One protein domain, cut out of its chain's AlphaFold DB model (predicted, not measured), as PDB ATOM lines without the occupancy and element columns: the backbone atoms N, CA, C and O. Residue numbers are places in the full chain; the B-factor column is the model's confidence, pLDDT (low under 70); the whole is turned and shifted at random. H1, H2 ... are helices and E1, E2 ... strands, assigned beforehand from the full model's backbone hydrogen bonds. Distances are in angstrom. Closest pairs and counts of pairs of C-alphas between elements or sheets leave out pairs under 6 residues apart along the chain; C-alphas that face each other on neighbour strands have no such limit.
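Overview. This is residues 7 to 30 and 45 to 103 of the 103 residues of an uncharacterized protein of Ricinus communis (UniProt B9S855). A narrow, twisted three-stranded ribbon, E1, E2 and E3, has one helix, H2, packed slantwise over one face, while the other face is bare. A second, longer helix, H1, stands free of this small body, with a gap between them and a cut in the chain before the sheet begins. The printed part has 83 residues, with two named helices and three named strands in the order H1, E1, E2, E3, H2; the sheet runs E1, E2, E3, antiparallel, and the class is mixed, helices and strands. The whole is loose, with a radius of gyration of the C-alphas of 16.3 A and spans of 43 by 32 by 29 A.

Arrangement. H1, residues 7 to 28, is not on the sheet, with 0 pairs of C-alphas within 10 A. Past the cut, E1, residues 51 to 59, and E2, residues 64 to 72, form a hairpin at 166 degrees, with N 55 and O 68 at 2.8 A and N 70 and O 53 at 2.8 A. E2 and E3, residues 78 to 87, form a second hairpin at 164 degrees, with N 67 and O 84 at 2.8 A and N 82 and O 69 at 2.9 A. The three strands make a meander, each the antiparallel neighbour of the one before; E1 and E3 are edge strands, and the sheet is twisted, its C-alphas lying up to 4.2 A off the best plane. H2, residues 91 to 102, is on the sheet at a height over the sheet of 6.5 A, giving two layers, a helix on one face of a sheet. It lies over E1 and E2 and runs slantwise to the strands, at 35 degrees to E1 on the local plane. The closest C-alphas of E1 and H2 are those of Gly 56 and Glu 95, 4.3 A apart; those of E2 and H2 are Thr 67 and Gly 98, 5.1 A. H1 is apart from H2, E2 and E3. In H1 and H2 every O i to N i+4 pair is within hydrogen-bond range.

Along the chain. H1 begins at C-alpha 7, (-12.813, 47.050, -14.883), and is 31.7 A long. E1 is 26.8 A long, from C-alpha 51 at (-18.664, 56.555, -39.132); E2 is 27.3 A and E3 27.7 A. H2 is 17.0 A long and ends at C-alpha 102, (-28.152, 56.566, -38.898).

Size, cuts and confidence. The C-alphas farthest apart, those of Gly 29 and Ala 77, are 45.6 A apart. Residues 31 to 44 are not printed, and C-alphas 30 and 45 are 34.9 A apart across the cut. Residues 7 to 30 stand free; the body without them has 59 residues and spans 41 by 15 by 12 A. The links E1 to E2, E2 to E3 and E3 to H2 are tight. The mean pLDDT of the printed part is 91.0, and no printed residue is under 70.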
ATOM      1  N   ILE A   7     -13.297  48.425 -14.730       84.00
ATOM      2  CA  ILE A   7     -12.813  47.050 -14.883       84.00
ATOM      3  C   ILE A   7     -13.877  46.058 -14.405       84.00
ATOM      4  O   ILE A   7     -14.195  45.098 -15.108       84.00
ATOM      5  N   ILE A   8     -14.486  46.305 -13.242       86.00
ATOM      6  CA  ILE A   8     -15.534  45.446 -12.674       86.00
ATOM      7  C   ILE A   8     -16.761  45.419 -13.589       86.00
ATOM      8  O   ILE A   8     -17.331  44.350 -13.825       86.00
ATOM      9  N   VAL A   9     -17.160  46.569 -14.138       80.62
ATOM     10  CA  VAL A   9     -18.308  46.659 -15.055       80.62
ATOM     11  C   VAL A   9     -18.048  45.863 -16.336       80.62
ATOM     12  O   VAL A   9     -18.893  45.057 -16.737       80.62
ATOM     13  N   ILE A  10     -16.873  46.035 -16.947       82.69
ATOM     14  CA  ILE A  10     -16.476  45.323 -18.170       82.69
ATOM     15  C   ILE A  10     -16.433  43.811 -17.922       82.69
ATOM     16  O   ILE A  10     -17.050  43.047 -18.668       82.69
ATOM     17  N   LEU A  11     -15.772  43.369 -16.848       86.81
ATOM     18  CA  LEU A  11     -15.677  41.948 -16.503       86.81
ATOM     19  C   LEU A  11     -17.055  41.335 -16.220       86.81
ATOM     20  O   LEU A  11     -17.344  40.221 -16.661       86.81
ATOM     21  N   SER A  12     -17.936  42.069 -15.535       85.75
ATOM     22  CA  SER A  12     -19.312  41.639 -15.272       85.75
ATOM     23  C   SER A  12     -20.109  41.445 -16.567       85.75
ATOM     24  O   SER A  12     -20.743  40.403 -16.758       85.75
ATOM     25  N   LYS A  13     -20.039  42.406 -17.498       83.31
ATOM     26  CA  LYS A  13     -20.712  42.311 -18.804       83.31
ATOM     27  C   LYS A  13     -20.158  41.165 -19.649       83.31
ATOM     28  O   LYS A  13     -20.948  40.400 -20.203       83.31
ATOM     29  N   ALA A  14     -18.837  40.983 -19.680       84.12
ATOM     30  CA  ALA A  14     -18.198  39.860 -20.367       84.12
ATOM     31  C   ALA A  14     -18.663  38.503 -19.807       84.12
ATOM     32  O   ALA A  14     -18.935  37.571 -20.569       84.12
ATOM     33  N   ARG A  15     -18.817  38.390 -18.480       88.12
ATOM     34  CA  ARG A  15     -19.345  37.181 -17.834       88.12
ATOM     35  C   ARG A  15     -20.788  36.896 -18.254       88.12
ATOM     36  O   ARG A  15     -21.059  35.788 -18.710       88.12
ATOM     37  N   HIS A  16     -21.682  37.885 -18.164       83.38
ATOM     38  CA  HIS A  16     -23.084  37.711 -18.564       83.38
ATOM     39  C   HIS A  16     -23.220  37.319 -20.041       83.38
ATOM     40  O   HIS A  16     -24.017  36.445 -20.375       83.38
ATOM     41  N   PHE A  17     -22.407  37.908 -20.925       83.19
ATOM     42  CA  PHE A  17     -22.375  37.521 -22.336       83.19
ATOM     43  C   PHE A  17     -21.982  36.047 -22.515       83.19
ATOM     44  O   PHE A  17     -22.656  35.303 -23.228       83.19
ATOM     45  N   ASN A  18     -20.924  35.595 -21.834       84.81
ATOM     46  CA  ASN A  18     -20.487  34.200 -21.899       84.81
ATOM     47  C   ASN A  18     -21.556  33.225 -21.370       84.81
ATOM     48  O   ASN A  18     -21.737  32.148 -21.938       84.81
ATOM     49  N   GLU A  19     -22.275  33.582 -20.304       88.81
ATOM     50  CA  GLU A  19     -23.377  32.777 -19.759       88.81
ATOM     51  C   GLU A  19     -24.554  32.681 -20.738       88.81
ATOM     52  O   GLU A  19     -25.014  31.578 -21.039       88.81
ATOM     53  N   ALA A  20     -24.981  33.813 -21.303       84.31
ATOM     54  CA  ALA A  20     -26.042  33.854 -22.306       84.31
ATOM     55  C   ALA A  20     -25.672  33.040 -23.558       84.31
ATOM     56  O   ALA A  20     -26.489  32.270 -24.065       84.31
ATOM     57  N   SER A  21     -24.419  33.137 -24.016       83.06
ATOM     58  CA  SER A  21     -23.911  32.364 -25.155       83.06
ATOM     59  C   SER A  21     -23.976  30.851 -24.904       83.06
ATOM     60  O   SER A  21     -24.447  30.097 -25.759       83.06
ATOM     61  N   LYS A  22     -23.585  30.394 -23.704       84.44
ATOM     62  CA  LYS A  22     -23.706  28.978 -23.308       84.44
ATOM     63  C   LYS A  22     -25.160  28.506 -23.323       84.44
ATOM     64  O   LYS A  22     -25.438  27.420 -23.833       84.44
ATOM     65  N   MET A  23     -26.081  29.308 -22.785       84.75
ATOM     66  CA  MET A  23     -27.510  28.978 -22.779       84.75
ATOM     67  C   MET A  23     -28.075  28.891 -24.200       84.75
ATOM     68  O   MET A  23     -28.755  27.919 -24.522       84.75
ATOM     69  N   TYR A  24     -27.745  29.854 -25.063       81.94
ATOM     70  CA  TYR A  24     -28.181  29.867 -26.459       81.94
ATOM     71  C   TYR A  24     -27.736  28.608 -27.217       81.94
ATOM     72  O   TYR A  24     -28.560  27.950 -27.852       81.94
ATOM     73  N   ASN A  25     -26.460  28.223 -27.092       81.44
ATOM     74  CA  ASN A  25     -25.924  27.029 -27.756       81.44
ATOM     75  C   ASN A  25     -26.594  25.741 -27.263       81.44
ATOM     76  O   ASN A  25     -26.914  24.869 -28.071       81.44
ATOM     77  N   LYS A  26     -26.883  25.647 -25.955       82.69
ATOM     78  CA  LYS A  26     -27.634  24.523 -25.378       82.69
ATOM     79  C   LYS A  26     -29.050  24.430 -25.955       82.69
ATOM     80  O   LYS A  26     -29.489  23.336 -26.289       82.69
ATOM     81  N   VAL A  27     -29.754  25.557 -26.083       85.06
ATOM     82  CA  VAL A  27     -31.125  25.605 -26.629       85.06
ATOM     83  C   VAL A  27     -31.154  25.265 -28.119       85.06
ATOM     84  O   VAL A  27     -32.068  24.583 -28.573       85.06
ATOM     85  N   LYS A  28     -30.166  25.722 -28.894       80.06
ATOM     86  CA  LYS A  28     -30.124  25.513 -30.348       80.06
ATOM     87  C   LYS A  28     -29.595  24.142 -30.777       80.06
ATOM     88  O   LYS A  28     -29.624  23.864 -31.972       80.06
ATOM     89  N   GLY A  29     -29.115  23.305 -29.850       75.38
ATOM     90  CA  GLY A  29     -28.552  21.986 -30.171       75.38
ATOM     91  C   GLY A  29     -27.338  22.052 -31.107       75.38
ATOM     92  O   GLY A  29     -27.050  21.089 -31.809       75.38
ATOM     93  N   VAL A  30     -26.654  23.199 -31.157       71.69
ATOM     94  CA  VAL A  30     -25.486  23.404 -32.018       71.69
ATOM     95  C   VAL A  30     -24.293  22.772 -31.317       71.69
ATOM     96  O   VAL A  30     -23.878  23.244 -30.255       71.69
ATOM     97  N   PRO A  45     -11.597  54.158 -41.559       87.12
ATOM     98  CA  PRO A  45     -12.375  53.925 -42.764       87.12
ATOM     99  C   PRO A  45     -11.768  54.678 -43.953       87.12
ATOM    100  O   PRO A  45     -10.949  55.588 -43.799       87.12
ATOM    101  N   SER A  46     -12.166  54.278 -45.161       92.25
ATOM    102  CA  SER A  46     -11.678  54.908 -46.391       92.25
ATOM    103  C   SER A  46     -12.106  56.373 -46.477       92.25
ATOM    104  O   SER A  46     -13.103  56.787 -45.884       92.25
ATOM    105  N   VAL A  47     -11.359  57.164 -47.249       92.56
ATOM    106  CA  VAL A  47     -11.769  58.531 -47.598       92.56
ATOM    107  C   VAL A  47     -13.166  58.481 -48.229       92.56
ATOM    108  O   VAL A  47     -13.442  57.593 -49.036       92.56
ATOM    109  N   ASN A  48     -14.033  59.426 -47.854       90.94
ATOM    110  CA  ASN A  48     -15.459  59.498 -48.215       90.94
ATOM    111  C   ASN A  48     -16.390  58.489 -47.517       90.94
ATOM    112  O   ASN A  48     -17.556  58.386 -47.890       90.94
ATOM    113  N   CYS A  49     -15.919  57.767 -46.499       93.31
ATOM    114  CA  CYS A  49     -16.806  57.043 -45.591       93.31
ATOM    115  C   CYS A  49     -17.218  57.918 -44.402       93.31
ATOM    116  O   CYS A  49     -16.447  58.759 -43.936       93.31
ATOM    117  N   PHE A  50     -18.410  57.647 -43.878       93.69
ATOM    118  CA  PHE A  50     -18.874  58.161 -42.594       93.69
ATOM    119  C   PHE A  50     -18.830  57.051 -41.547       93.69
ATOM    120  O   PHE A  50     -18.984  55.871 -41.870       93.69
ATOM    121  N   ILE A  51     -18.597  57.437 -40.297       94.56
ATOM    122  CA  ILE A  51     -18.664  56.555 -39.132       94.56
ATOM    123  C   ILE A  51     -19.942  56.914 -38.390       94.56
ATOM    124  O   ILE A  51     -20.194  58.093 -38.152       94.56
ATOM    125  N   ILE A  52     -20.735  55.907 -38.041       95.25
ATOM    126  CA  ILE A  52     -21.968  56.079 -37.280       95.25
ATOM    127  C   ILE A  52     -21.814  55.279 -35.993       95.25
ATOM    128  O   ILE A  52     -21.735  54.052 -36.037       95.25
ATOM    129  N   ASP A  53     -21.798  55.982 -34.866       94.50
ATOM    130  CA  ASP A  53     -21.841  55.385 -33.536       94.50
ATOM    131  C   ASP A  53     -23.262  55.530 -32.989       94.50
ATOM    132  O   ASP A  53     -23.813  56.631 -32.989       94.50
ATOM    133  N   THR A  54     -23.874  54.435 -32.541       96.62
ATOM    134  CA  THR A  54     -25.261  54.414 -32.052       96.62
ATOM    135  C   THR A  54     -25.332  53.907 -30.620       96.62
ATOM    136  O   THR A  54     -24.516  53.077 -30.224       96.62
ATOM    137  N   ASP A  55     -26.325  54.375 -29.869       95.69
ATOM    138  CA  ASP A  55     -26.614  53.925 -28.505       95.69
ATOM    139  C   ASP A  55     -28.125  53.780 -28.293       95.69
ATOM    140  O   ASP A  55     -28.914  54.695 -28.571       95.69
ATOM    141  N   GLY A  56     -28.534  52.613 -27.798       94.88
ATOM    142  CA  GLY A  56     -29.907  52.278 -27.461       94.88
ATOM    143  C   GLY A  56     -30.212  52.537 -25.987       94.88
ATOM    144  O   GLY A  56     -29.597  51.980 -25.082       94.88
ATOM    145  N   PHE A  57     -31.262  53.308 -25.716       94.44
ATOM    146  CA  PHE A  57     -31.730  53.590 -24.364       94.44
ATOM    147  C   PHE A  57     -33.028  52.844 -24.052       94.44
ATOM    148  O   PHE A  57     -34.023  52.969 -24.769       94.44
ATOM    149  N   VAL A  58     -33.052  52.121 -22.928       94.25
ATOM    150  CA  VAL A  58     -34.255  51.460 -22.406       94.25
ATOM    151  C   VAL A  58     -34.367  51.653 -20.897       94.25
ATOM    152  O   VAL A  58     -33.435  51.363 -20.148       94.25
ATOM    153  N   LYS A  59     -35.544  52.082 -20.442       91.75
ATOM    154  CA  LYS A  59     -35.905  52.221 -19.027       91.75
ATOM    155  C   LYS A  59     -37.279  51.594 -18.766       91.75
ATOM    156  O   LYS A  59     -38.034  51.321 -19.698       91.75
ATOM    157  N   GLU A  60     -37.596  51.365 -17.491       90.06
ATOM    158  CA  GLU A  60     -38.933  50.943 -17.036       90.06
ATOM    159  C   GLU A  60     -39.427  49.681 -17.760       90.06
ATOM    160  O   GLU A  60     -40.513  49.652 -18.327       90.06
ATOM    161  N   ASN A  61     -38.588  48.638 -17.790       87.12
ATOM    162  CA  ASN A  61     -38.875  47.361 -18.452       87.12
ATOM    163  C   ASN A  61     -39.304  47.485 -19.926       87.12
ATOM    164  O   ASN A  61     -40.082  46.671 -20.416       87.12
ATOM    165  N   GLY A  62     -38.779  48.479 -20.649       84.88
ATOM    166  CA  GLY A  62     -39.070  48.642 -22.072       84.88
ATOM    167  C   GLY A  62     -40.232  49.570 -22.378       84.88
ATOM    168  O   GLY A  62     -40.629  49.621 -23.533       84.88
ATOM    169  N   ILE A  63     -40.778  50.299 -21.398       89.25
ATOM    170  CA  ILE A  63     -41.855  51.280 -21.624       89.25
ATOM    171  C   ILE A  63     -41.302  52.588 -22.196       89.25
ATOM    172  O   ILE A  63     -41.929  53.201 -23.057       89.25
ATOM    173  N   ILE A  64     -40.132  53.015 -21.717       92.50
ATOM    174  CA  ILE A  64     -39.465  54.221 -22.203       92.50
ATOM    175  C   ILE A  64     -38.234  53.788 -22.975       92.50
ATOM    176  O   ILE A  64     -37.235  53.380 -22.374       92.50
ATOM    177  N   THR A  65     -38.300  53.909 -24.298       96.88
ATOM    178  CA  THR A  65     -37.159  53.624 -25.161       96.88
ATOM    179  C   THR A  65     -36.844  54.759 -26.116       96.88
ATOM    180  O   THR A  65     -37.708  55.511 -26.584       96.88
ATOM    181  N   ALA A  66     -35.556  54.894 -26.383       97.19
ATOM    182  CA  ALA A  66     -35.022  55.819 -27.354       97.19
ATOM    183  C   ALA A  66     -33.775  55.215 -27.986       97.19
ATOM    184  O   ALA A  66     -33.206  54.248 -27.487       97.19
ATOM    185  N   THR A  67     -33.348  55.812 -29.078       97.56
ATOM    186  CA  THR A  67     -32.045  55.569 -29.667       97.56
ATOM    187  C   THR A  67     -31.402  56.900 -29.991       97.56
ATOM    188  O   THR A  67     -32.092  57.910 -30.161       97.56
ATOM    189  N   SER A  68     -30.084  56.912 -30.044       97.38
ATOM    190  CA  SER A  68     -29.309  58.068 -30.455       97.38
ATOM    191  C   SER A  68     -28.094  57.627 -31.241       97.38
ATOM    192  O   SER A  68     -27.712  56.459 -31.207       97.38
ATOM    193  N   GLY A  69     -27.484  58.569 -31.940       97.12
ATOM    194  CA  GLY A  69     -26.209  58.321 -32.571       97.12
ATOM    195  C   GLY A  69     -25.497  59.591 -32.978       97.12
ATOM    196  O   GLY A  69     -26.066  60.687 -32.977       97.12
ATOM    197  N   ILE A  70     -24.225  59.421 -33.299       97.94
ATOM    198  CA  ILE A  70     -23.319  60.467 -33.744       97.94
ATOM    199  C   ILE A  70     -22.724  60.029 -35.075       97.94
ATOM    200  O   ILE A  70     -22.358  58.867 -35.250       97.94
ATOM    201  N   ILE A  71     -22.640  60.970 -36.010       96.50
ATOM    202  CA  ILE A  71     -22.010  60.759 -37.308       96.50
ATOM    203  C   ILE A  71     -20.698  61.536 -37.341       96.50
ATOM    204  O   ILE A  71     -20.669  62.740 -37.066       96.50
ATOM    205  N   HIS A  72     -19.623  60.843 -37.700       95.69
ATOM    206  CA  HIS A  72     -18.296  61.406 -37.910       95.69
ATOM    207  C   HIS A  72     -17.849  61.236 -39.366       95.69
ATOM    208  O   HIS A  72     -18.268  60.306 -40.060       95.69
ATOM    209  N   ASP A  73     -16.964  62.114 -39.832       94.56
ATOM    210  CA  ASP A  73     -16.275  61.934 -41.109       94.56
ATOM    211  C   ASP A  73     -15.191  60.839 -41.027       94.56
ATOM    212  O   ASP A  73     -14.897  60.279 -39.968       94.56
ATOM    213  N   TYR A  74     -14.535  60.552 -42.152       93.94
ATOM    214  CA  TYR A  74     -13.435  59.581 -42.225       93.94
ATOM    215  C   TYR A  74     -12.197  59.957 -41.378       93.94
ATOM    216  O   TYR A  74     -11.277  59.147 -41.221       93.94
ATOM    217  N   CYS A  75     -12.118  61.187 -40.862       92.75
ATOM    218  CA  CYS A  75     -11.106  61.653 -39.913       92.75
ATOM    219  C   CYS A  75     -11.537  61.533 -38.450       92.75
ATOM    220  O   CYS A  75     -10.712  61.790 -37.574       92.75
ATOM    221  N   GLY A  76     -12.778  61.129 -38.182       91.75
ATOM    222  CA  GLY A  76     -13.359  61.139 -36.844       91.75
ATOM    223  C   GLY A  76     -13.870  62.519 -36.419       91.75
ATOM    224  O   GLY A  76     -14.269  62.692 -35.267       91.75
ATOM    225  N   ALA A  77     -13.884  63.513 -37.313       94.88
ATOM    226  CA  ALA A  77     -14.460  64.814 -37.011       94.88
ATOM    227  C   ALA A  77     -15.981  64.685 -36.912       94.88
ATOM    228  O   ALA A  77     -16.622  64.077 -37.766       94.88
ATOM    229  N   TRP A  78     -16.553  65.244 -35.847       96.25
ATOM    230  CA  TRP A  78     -17.998  65.262 -35.636       96.25
ATOM    231  C   TRP A  78     -18.708  66.030 -36.760       96.25
ATOM    232  O   TRP A  78     -18.288  67.134 -37.109       96.25
ATOM    233  N   ILE A  79     -19.792  65.461 -37.292       96.44
ATOM    234  CA  ILE A  79     -20.643  66.084 -38.316       96.44
ATOM    235  C   ILE A  79     -21.989  66.475 -37.715       96.44
ATOM    236  O   ILE A  79     -22.420  67.620 -37.838       96.44
ATOM    237  N   CYS A  80     -22.678  65.509 -37.104       97.19
ATOM    238  CA  CYS A  80     -23.991  65.716 -36.508       97.19
ATOM    239  C   CYS A  80     -24.334  64.614 -35.497       97.19
ATOM    240  O   CYS A  80     -23.601  63.639 -35.322       97.19
ATOM    241  N   GLN A  81     -25.475  64.778 -34.829       97.50
ATOM    242  CA  GLN A  81     -26.067  63.781 -33.941       97.50
ATOM    243  C   GLN A  81     -27.565  63.639 -34.213       97.50
ATOM    244  O   GLN A  81     -28.209  64.585 -34.675       97.50
ATOM    245  N   PHE A  82     -28.131  62.489 -33.859       96.75
ATOM    246  CA  PHE A  82     -29.567  62.233 -33.907       96.75
ATOM    247  C   PHE A  82     -30.056  61.561 -32.623       96.75
ATOM    248  O   PHE A  82     -29.293  60.922 -31.897       96.75
ATOM    249  N   MET A  83     -31.348  61.719 -32.336       96.94
ATOM    250  CA  MET A  83     -32.028  61.043 -31.237       96.94
ATOM    251  C   MET A  83     -33.499  60.831 -31.590       96.94
ATOM    252  O   MET A  83     -34.187  61.777 -31.972       96.94
ATOM    253  N   THR A  84     -33.992  59.610 -31.396       96.38
ATOM    254  CA  THR A  84     -35.371  59.226 -31.704       96.38
ATOM    255  C   THR A  84     -35.985  58.478 -30.530       96.38
ATOM    256  O   THR A  84     -35.413  57.516 -30.021       96.38
ATOM    257  N   ARG A  85     -37.183  58.887 -30.102       96.31
ATOM    258  CA  ARG A  85     -38.000  58.112 -29.157       96.31
ATOM    259  C   ARG A  85     -38.735  57.010 -29.922       96.31
ATOM    260  O   ARG A  85     -39.425  57.312 -30.888       96.31
ATOM    261  N   LEU A  86     -38.617  55.763 -29.469       94.25
ATOM    262  CA  LEU A  86     -39.129  54.583 -30.185       94.25
ATOM    263  C   LEU A  86     -40.438  54.030 -29.594       94.25
ATOM    264  O   LEU A  86     -41.096  53.198 -30.213       94.25
ATOM    265  N   GLY A  87     -40.831  54.494 -28.404       91.69
ATOM    266  CA  GLY A  87     -41.993  53.979 -27.681       91.69
ATOM    267  C   GLY A  87     -41.587  52.829 -26.768       91.69
ATOM    268  O   GLY A  87     -40.753  53.035 -25.888       91.69
ATOM    269  N   SER A  88     -42.182  51.647 -26.962       93.62
ATOM    270  CA  SER A  88     -41.872  50.460 -26.165       93.62
ATOM    271  C   SER A  88     -41.111  49.405 -26.964       93.62
ATOM    272  O   SER A  88     -41.637  48.869 -27.942       93.62
ATOM    273  N   CYS A  89     -39.900  49.054 -26.536       93.50
ATOM    274  CA  CYS A  89     -39.125  47.959 -27.119       93.50
ATOM    275  C   CYS A  89     -38.097  47.396 -26.120       93.50
ATOM    276  O   CYS A  89     -37.918  47.912 -25.019       93.50
ATOM    277  N   ASN A  90     -37.415  46.311 -26.487       92.00
ATOM    278  CA  ASN A  90     -36.271  45.823 -25.715       92.00
ATOM    279  C   ASN A  90     -34.976  46.542 -26.135       92.00
ATOM    280  O   ASN A  90     -34.958  47.283 -27.122       92.00
ATOM    281  N   SER A  91     -33.890  46.312 -25.391       90.19
ATOM    282  CA  SER A  91     -32.602  46.973 -25.634       90.19
ATOM    283  C   SER A  91     -32.023  46.658 -27.008       90.19
ATOM    284  O   SER A  91     -31.529  47.554 -27.672       90.19
ATOM    285  N   VAL A  92     -32.146  45.415 -27.480       92.06
ATOM    286  CA  VAL A  92     -31.630  45.009 -28.797       92.06
ATOM    287  C   VAL A  92     -32.348  45.757 -29.920       92.06
ATOM    288  O   VAL A  92     -31.710  46.228 -30.853       92.06
ATOM    289  N   LEU A  93     -33.670  45.905 -29.824       94.12
ATOM    290  CA  LEU A  93     -34.437  46.673 -30.804       94.12
ATOM    291  C   LEU A  93     -34.079  48.161 -30.767       94.12
ATOM    292  O   LEU A  93     -33.989  48.768 -31.828       94.12
ATOM    293  N   ALA A  94     -33.846  48.739 -29.585       95.38
ATOM    294  CA  ALA A  94     -33.435  50.138 -29.467       95.38
ATOM    295  C   ALA A  94     -32.097  50.412 -30.184       95.38
ATOM    296  O   ALA A  94     -31.977  51.410 -30.892       95.38
ATOM    297  N   GLU A  95     -31.131  49.498 -30.066       94.50
ATOM    298  CA  GLU A  95     -29.856  49.565 -30.797       94.50
ATOM    299  C   GLU A  95     -30.054  49.459 -32.316       94.50
ATOM    300  O   GLU A  95     -29.536  50.271 -33.082       94.50
ATOM    301  N   LEU A  96     -30.854  48.486 -32.773       95.81
ATOM    302  CA  LEU A  96     -31.097  48.262 -34.204       95.81
ATOM    303  C   LEU A  96     -31.821  49.436 -34.869       95.81
ATOM    304  O   LEU A  96     -31.514  49.785 -36.008       95.81
ATOM    305  N   TRP A  97     -32.756  50.067 -34.160       96.31
ATOM    306  CA  TRP A  97     -33.381  51.299 -34.631       96.31
ATOM    307  C   TRP A  97     -32.364  52.430 -34.767       96.31
ATOM    308  O   TRP A  97     -32.454  53.192 -35.722       96.31
ATOM    309  N   GLY A  98     -31.377  52.520 -33.874       95.75
ATOM    310  CA  GLY A  98     -30.279  53.479 -33.994       95.75
ATOM    311  C   GLY A  98     -29.501  53.303 -35.285       95.75
ATOM    312  O   GLY A  98     -29.322  54.265 -36.027       95.75
ATOM    313  N   MET A  99     -29.115  52.061 -35.591       95.62
ATOM    314  CA  MET A  99     -28.430  51.733 -36.845       95.62
ATOM    315  C   MET A  99     -29.276  52.111 -38.063       95.62
ATOM    316  O   MET A  99     -28.760  52.706 -39.000       95.62
ATOM    317  N   LEU A 100     -30.577  51.806 -38.038       96.19
ATOM    318  CA  LEU A 100     -31.485  52.143 -39.135       96.19
ATOM    319  C   LEU A 100     -31.678  53.656 -39.300       96.19
ATOM    320  O   LEU A 100     -31.794  54.118 -40.424       96.19
ATOM    321  N   HIS A 101     -31.731  54.422 -38.209       94.88
ATOM    322  CA  HIS A 101     -31.877  55.879 -38.260       94.88
ATOM    323  C   HIS A 101     -30.601  56.608 -38.692       94.88
ATOM    324  O   HIS A 101     -30.694  57.735 -39.174       94.88
ATOM    325  N   GLY A 102     -29.432  56.004 -38.473       92.31
ATOM    326  CA  GLY A 102     -28.152  56.566 -38.898       92.31
ATOM    327  C   GLY A 102     -27.799  56.292 -40.363       92.31
ATOM    328  O   GLY A 102     -26.958  57.010 -40.901       92.31
ATOM    329  N   LEU A 103     -28.406  55.269 -40.979       92.44
ATOM    330  CA  LEU A 103     -28.267  54.921 -42.403       92.44
ATOM    331  C   LEU A 103     -29.136  55.814 -43.298       92.44
ATOM    332  O   LEU A 103     -28.633  56.180 -44.384       92.44
TER     333      LEU A 103